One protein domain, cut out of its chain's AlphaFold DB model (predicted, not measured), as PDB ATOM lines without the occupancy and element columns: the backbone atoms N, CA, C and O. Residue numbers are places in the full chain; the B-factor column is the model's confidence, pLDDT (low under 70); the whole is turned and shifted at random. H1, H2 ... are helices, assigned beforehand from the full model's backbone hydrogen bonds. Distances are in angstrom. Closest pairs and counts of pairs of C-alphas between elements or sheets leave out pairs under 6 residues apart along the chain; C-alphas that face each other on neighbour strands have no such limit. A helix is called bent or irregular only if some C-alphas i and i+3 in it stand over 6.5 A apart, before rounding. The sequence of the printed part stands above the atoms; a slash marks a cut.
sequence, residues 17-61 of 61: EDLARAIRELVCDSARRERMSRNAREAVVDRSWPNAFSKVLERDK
ATOM      1  N   GLU A  17     286.442 224.697 285.866       98.44
ATOM      2  CA  GLU A  17     286.589 223.508 285.030       98.44
ATOM      3  C   GLU A  17     286.728 223.866 283.552       98.44
ATOM      4  O   GLU A  17     287.563 223.286 282.849       98.44
ATOM      5  N   ASP A  18     285.977 224.863 283.079       98.25
ATOM      6  CA  ASP A  18     286.146 225.411 281.732       98.25
ATOM      7  C   ASP A  18     287.552 225.993 281.538       98.25
ATOM      8  O   ASP A  18     288.211 225.690 280.540       98.25
ATOM      9  N   LEU A  19     288.059 226.745 282.523       98.00
ATOM     10  CA  LEU A  19     289.420 227.282 282.489       98.00
ATOM     11  C   LEU A  19     290.477 226.171 282.471       98.00
ATOM     12  O   LEU A  19     291.367 226.170 281.618       98.00
ATOM     13  N   ALA A  20     290.381 225.207 283.386       98.31
ATOM     14  CA  ALA A  20     291.346 224.118 283.490       98.31
ATOM     15  C   ALA A  20     291.356 223.250 282.223       98.31
ATOM     16  O   ALA A  20     292.421 222.861 281.736       98.31
ATOM     17  N   ARG A  21     290.179 222.978 281.646       98.12
ATOM     18  CA  ARG A  21     290.057 222.259 280.373       98.12
ATOM     19  C   ARG A  21     290.667 223.054 279.220       98.12
ATOM     20  O   ARG A  21     291.452 222.482 278.470       98.12
ATOM     21  N   ALA A  22     290.378 224.350 279.111       97.38
ATOM     22  CA  ALA A  22     290.947 225.209 278.075       97.38
ATOM     23  C   ALA A  22     292.484 225.236 278.111       97.38
ATOM     24  O   ALA A  22     293.126 225.152 277.063       97.38
ATOM     25  N   ILE A  23     293.081 225.298 279.307       97.00
ATOM     26  CA  ILE A  23     294.539 225.228 279.478       97.00
ATOM     27  C   ILE A  23     295.072 223.882 278.981       97.00
ATOM     28  O   ILE A  23     296.012 223.864 278.189       97.00
ATOM     29  N   ARG A  24     294.469 222.762 279.402       98.12
ATOM     30  CA  ARG A  24     294.897 221.418 278.976       98.12
ATOM     31  C   ARG A  24     294.815 221.249 277.461       98.12
ATOM     32  O   ARG A  24     295.799 220.851 276.847       98.12
ATOM     33  N   GLU A  25     293.679 221.595 276.859       96.00
ATOM     34  CA  GLU A  25     293.481 221.532 275.406       96.00
ATOM     35  C   GLU A  25     294.525 222.364 274.654       96.00
ATOM     36  O   GLU A  25     295.070 221.915 273.648       96.00
ATOM     37  N   LEU A  26     294.828 223.567 275.149       96.38
ATOM     38  CA  LEU A  26     295.810 224.443 274.526       96.38
ATOM     39  C   LEU A  26     297.232 223.888 274.662       96.38
ATOM     40  O   LEU A  26     297.981 223.895 273.691       96.38
ATOM     41  N   VAL A  27     297.621 223.402 275.844       96.75
ATOM     42  CA  VAL A  27     298.961 222.844 276.098       96.75
ATOM     43  C   VAL A  27     299.224 221.613 275.231       96.75
ATOM     44  O   VAL A  27     300.315 221.514 274.665       96.75
ATOM     45  N   CYS A  28     298.232 220.732 275.084       97.75
ATOM     46  CA  CYS A  28     298.335 219.497 274.304       97.75
ATOM     47  C   CYS A  28     298.433 219.715 272.783       97.75
ATOM     48  O   CYS A  28     298.830 218.795 272.074       97.75
ATOM     49  N   ASP A  29     298.113 220.907 272.270       97.06
ATOM     50  CA  ASP A  29     298.209 221.245 270.846       97.06
ATOM     51  C   ASP A  29     299.224 222.380 270.627       97.06
ATOM     52  O   ASP A  29     298.900 223.575 270.606       97.06
ATOM     53  N   SER A  30     300.499 222.000 270.472       96.94
ATOM     54  CA  SER A  30     301.606 222.941 270.255       96.94
ATOM     55  C   SER A  30     301.428 223.778 268.989       96.94
ATOM     56  O   SER A  30     301.648 224.990 269.018       96.94
ATOM     57  N   ALA A  31     300.958 223.166 267.903       96.94
ATOM     58  CA  ALA A  31     300.754 223.840 266.631       96.94
ATOM     59  C   ALA A  31     299.671 224.927 266.740       96.94
ATOM     60  O   ALA A  31     299.834 226.036 266.224       96.94
ATOM     61  N   ARG A  32     298.569 224.648 267.445       95.94
ATOM     62  CA  ARG A  32     297.538 225.652 267.751       95.94
ATOM     63  C   ARG A  32     298.082 226.763 268.635       95.94
ATOM     64  O   ARG A  32     297.828 227.930 268.335       95.94
ATOM     65  N   ARG A  33     298.850 226.431 269.677       96.44
ATOM     66  CA  ARG A  33     299.512 227.420 270.546       96.44
ATOM     67  C   ARG A  33     300.390 228.386 269.767       96.44
ATOM     68  O   ARG A  33     300.301 229.594 269.980       96.44
ATOM     69  N   GLU A  34     301.223 227.876 268.869       97.12
ATOM     70  CA  GLU A  34     302.132 228.693 268.067       97.12
ATOM     71  C   GLU A  34     301.376 229.630 267.126       97.12
ATOM     72  O   GLU A  34     301.647 230.833 267.115       97.12
ATOM     73  N   ARG A  35     300.378 229.111 266.396       96.88
ATOM     74  CA  ARG A  35     299.527 229.929 265.517       96.88
ATOM     75  C   ARG A  35     298.823 231.039 266.292       96.88
ATOM     76  O   ARG A  35     298.933 232.202 265.916       96.88
ATOM     77  N   MET A  36     298.175 230.695 267.405       96.75
ATOM     78  CA  MET A  36     297.479 231.664 268.254       96.75
ATOM     79  C   MET A  36     298.433 232.731 268.799       96.75
ATOM     80  O   MET A  36     298.101 233.912 268.803       96.75
ATOM     81  N   SER A  37     299.645 232.335 269.198       94.00
ATOM     82  CA  SER A  37     300.657 233.264 269.709       94.00
ATOM     83  C   SER A  37     301.165 234.234 268.639       94.00
ATOM     84  O   SER A  37     301.514 235.367 268.968       94.00
ATOM     85  N   ARG A  38     301.249 233.822 267.367       95.25
ATOM     86  CA  ARG A  38     301.586 234.734 266.258       95.25
ATOM     87  C   ARG A  38     300.464 235.739 266.017       95.25
ATOM     88  O   ARG A  38     300.713 236.936 266.113       95.25
ATOM     89  N   ASN A  39     299.234 235.251 265.867       94.19
ATOM     90  CA  ASN A  39     298.054 236.092 265.659       94.19
ATOM     91  C   ASN A  39     297.860 237.107 266.801       94.19
ATOM     92  O   ASN A  39     297.489 238.254 266.574       94.19
ATOM     93  N   ALA A  40     298.131 236.700 268.046       92.12
ATOM     94  CA  ALA A  40     298.066 237.584 269.207       92.12
ATOM     95  C   ALA A  40     299.093 238.717 269.154       92.12
ATOM     96  O   ALA A  40     298.753 239.846 269.502       92.12
ATOM     97  N   ARG A  41     300.323 238.435 268.700       90.75
ATOM     98  CA  ARG A  41     301.353 239.465 268.519       90.75
ATOM     99  C   ARG A  41     300.954 240.436 267.419       90.75
ATOM    100  O   ARG A  41     300.946 241.632 267.669       90.75
ATOM    101  N   GLU A  42     300.551 239.930 266.257       89.50
ATOM    102  CA  GLU A  42     300.098 240.748 265.123       89.50
ATOM    103  C   GLU A  42     298.937 241.675 265.512       89.50
ATOM    104  O   GLU A  42     298.977 242.870 265.233       89.50
ATOM    105  N   ALA A  43     297.960 241.175 266.277       85.25
ATOM    106  CA  ALA A  43     296.796 241.948 266.720       85.25
ATOM    107  C   ALA A  43     297.114 243.123 267.672       85.25
ATOM    108  O   ALA A  43     296.228 243.938 267.965       85.25
ATOM    109  N   VAL A  44     298.343 243.209 268.194       82.12
ATOM    110  CA  VAL A  44     298.787 244.296 269.079       82.12
ATOM    111  C   VAL A  44     299.916 245.144 268.497       82.12
ATOM    112  O   VAL A  44     300.232 246.161 269.107       82.12
ATOM    113  N   VAL A  45     300.479 244.796 267.331       71.81
ATOM    114  CA  VAL A  45     301.569 245.562 266.689       71.81
ATOM    115  C   VAL A  45     301.184 247.035 266.504       71.81
ATOM    116  O   VAL A  45     301.962 247.923 266.847       71.81
ATOM    117  N   ASP A  46     299.945 247.309 266.093       64.56
ATOM    118  CA  ASP A  46     299.464 248.682 265.879       64.56
ATOM    119  C   ASP A  46     299.047 249.409 267.168       64.56
ATOM    120  O   ASP A  46     298.750 250.607 267.156       64.56
ATOM    121  N   ARG A  47     299.035 248.709 268.310       65.62
ATOM    122  CA  ARG A  47     298.715 249.261 269.638       65.62
ATOM    123  C   ARG A  47     299.982 249.687 270.371       65.62
ATOM    124  O   ARG A  47     300.168 249.379 271.547       65.62
ATOM    125  N   SER A  48     300.867 250.383 269.666       70.75
ATOM    126  CA  SER A  48     302.057 250.961 270.273       70.75
ATOM    127  C   SER A  48     301.683 252.206 271.086       70.75
ATOM    128  O   SER A  48     300.815 252.993 270.695       70.75
ATOM    129  N   TRP A  49     302.349 252.394 272.229       72.69
ATOM    130  CA  TRP A  49     302.207 253.602 273.043       72.69
ATOM    131  C   TRP A  49     302.400 254.897 272.239       72.69
ATOM    132  O   TRP A  49     301.562 255.784 272.391       72.69
ATOM    133  N   PRO A  50     303.397 255.012 271.336       76.88
ATOM    134  CA  PRO A  50     303.544 256.194 270.490       76.88
ATOM    135  C   PRO A  50     302.273 256.548 269.707       76.88
ATOM    136  O   PRO A  50     301.800 257.677 269.786       76.88
ATOM    137  N   ASN A  51     301.659 255.575 269.027       70.56
ATOM    138  CA  ASN A  51     300.449 255.816 268.237       70.56
ATOM    139  C   ASN A  51     299.231 256.148 269.113       70.56
ATOM    140  O   ASN A  51     298.373 256.938 268.717       70.56
ATOM    141  N   ALA A  52     299.137 255.544 270.301       72.62
ATOM    142  CA  ALA A  52     298.072 255.836 271.253       72.62
ATOM    143  C   ALA A  52     298.177 257.266 271.809       72.62
ATOM    144  O   ALA A  52     297.165 257.960 271.878       72.62
ATOM    145  N   PHE A  53     299.388 257.724 272.146       74.69
ATOM    146  CA  PHE A  53     299.620 259.086 272.631       74.69
ATOM    147  C   PHE A  53     299.372 260.140 271.548       74.69
ATOM    148  O   PHE A  53     298.724 261.141 271.845       74.69
ATOM    149  N   SER A  54     299.781 259.904 270.293       73.19
ATOM    150  CA  SER A  54     299.490 260.833 269.186       73.19
ATOM    151  C   SER A  54     297.991 261.098 269.032       73.19
ATOM    152  O   SER A  54     297.580 262.249 268.955       73.19
ATOM    153  N   LYS A  55     297.153 260.054 269.094       72.88
ATOM    154  CA  LYS A  55     295.688 260.196 268.989       72.88
ATOM    155  C   LYS A  55     295.054 260.974 270.141       72.88
ATOM    156  O   LYS A  55     294.018 261.595 269.943       72.88
ATOM    157  N   VAL A  56     295.623 260.897 271.345       74.25
ATOM    158  CA  VAL A  56     295.143 261.679 272.496       74.25
ATOM    159  C   VAL A  56     295.528 263.145 272.317       74.25
ATOM    160  O   VAL A  56     294.673 264.013 272.431       74.25
ATOM    161  N   LEU A  57     296.782 263.411 271.947       71.75
ATOM    162  CA  LEU A  57     297.311 264.767 271.777       71.75
ATOM    163  C   LEU A  57     296.709 265.514 270.575       71.75
ATOM    164  O   LEU A  57     296.602 266.735 270.608       71.75
ATOM    165  N   GLU A  58     296.307 264.804 269.519       70.44
ATOM    166  CA  GLU A  58     295.564 265.378 268.387       70.44
ATOM    167  C   GLU A  58     294.107 265.709 268.734       70.44
ATOM    168  O   GLU A  58     293.506 266.543 268.065       70.44
ATOM    169  N   ARG A  59     293.533 265.078 269.766       60.03
ATOM    170  CA  ARG A  59     292.133 265.281 270.174       60.03
ATOM    171  C   ARG A  59     291.931 266.494 271.088       60.03
ATOM    172  O   ARG A  59     290.794 266.921 271.255       60.03
ATOM    173  N   ASP A  60     293.012 267.018 271.663       57.91
ATOM    174  CA  ASP A  60     293.017 268.178 272.567       57.91
ATOM    175  C   ASP A  60     293.457 269.486 271.861       57.91
ATOM    176  O   ASP A  60     293.752 270.483 272.524       57.91
ATOM    177  N   LYS A  61     293.513 269.488 270.520       53.38
ATOM    178  CA  LYS A  61     293.688 270.676 269.663       53.38
ATOM    179  C   LYS A  61     292.366 271.087 269.026       53.38
ATOM    180  O   LYS A  61     292.183 272.312 268.857       53.38
TER     181      LYS A  61
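Overview. This is residues 17 to 61 of the 61 residues of the protein "Glycos_transf_1 domain-containing protein" of Verrucomicrobia bacterium (UniProt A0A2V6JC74). Three helices follow one another like the pieces of an open, angled line: H1 and H2 meet near their ends and make a corner, an L, and H3 comes after the far end of H2 and carries the length on away from H1. There is no packed core; H2 and H3, one after the other, make the long axis, and H1 is the short foot of the L. The printed part has 45 residues with three named helices, in the order H1, H2, H3, and no named strand, and its class is all helix. It is extended, with a radius of gyration of the C-alphas of 17.3 A, and the C-alphas span 51 by 23 by 9 A along their three main axes.

Arrangement. Start at Glu 17 and read H1, residues 17 to 28, then go on to H2, residues 30 to 45. The two only just touch, with 3 pairs of C-alphas within 8 A, and only at the corner by their link. Look at Leu 26 and Arg 33 for their closest C-alphas, 6.2 A apart. H1 touches H2 with residues 26 to 27 alone, and H2 touches H1 with residues 32 to 33 alone. Their lines are about perpendicular, at 77 degrees, and their centres are 17.0 A apart. Read on to H3, residues 49 to 59, which touches no helix: H1 and H3 are apart, and H2 and H3 are apart too. In the backbone, every O i to N i+4 pair of H1 is within hydrogen-bond range; in H2 it is 11 of 12 and in H3 6 of 7.

Along the chain. Find C-alpha 17 at (286.589, 223.508, 285.030); from there H1 runs 16.4 A to C-alpha 28. Next find C-alpha 30 at (301.606, 222.941, 270.255), where H2 begins; it is the longest helix by residues, with 16, and runs 22.9 A to C-alpha 45. H3 begins at C-alpha 49 and runs 15.7 A to C-alpha 59 at (292.133, 265.281, 270.174). No helix is bent.

Size, cuts and confidence. Look at Cys 28 and Lys 61 for the two C-alphas farthest apart, 51.6 A. The printed part has no cut, and it ends at Lys 61, the chain's last residue. Both links are tight, with 1 residue between H1 and H2 and 3 residues between H2 and H3. Residues 17 to 24, 27 to 32 and 37 to 61 stand free. In the B-factor column, the mean pLDDT of the printed part is 85.4; the model's confidence is low, under 70, at residues 46 to 47 and 59 to 61.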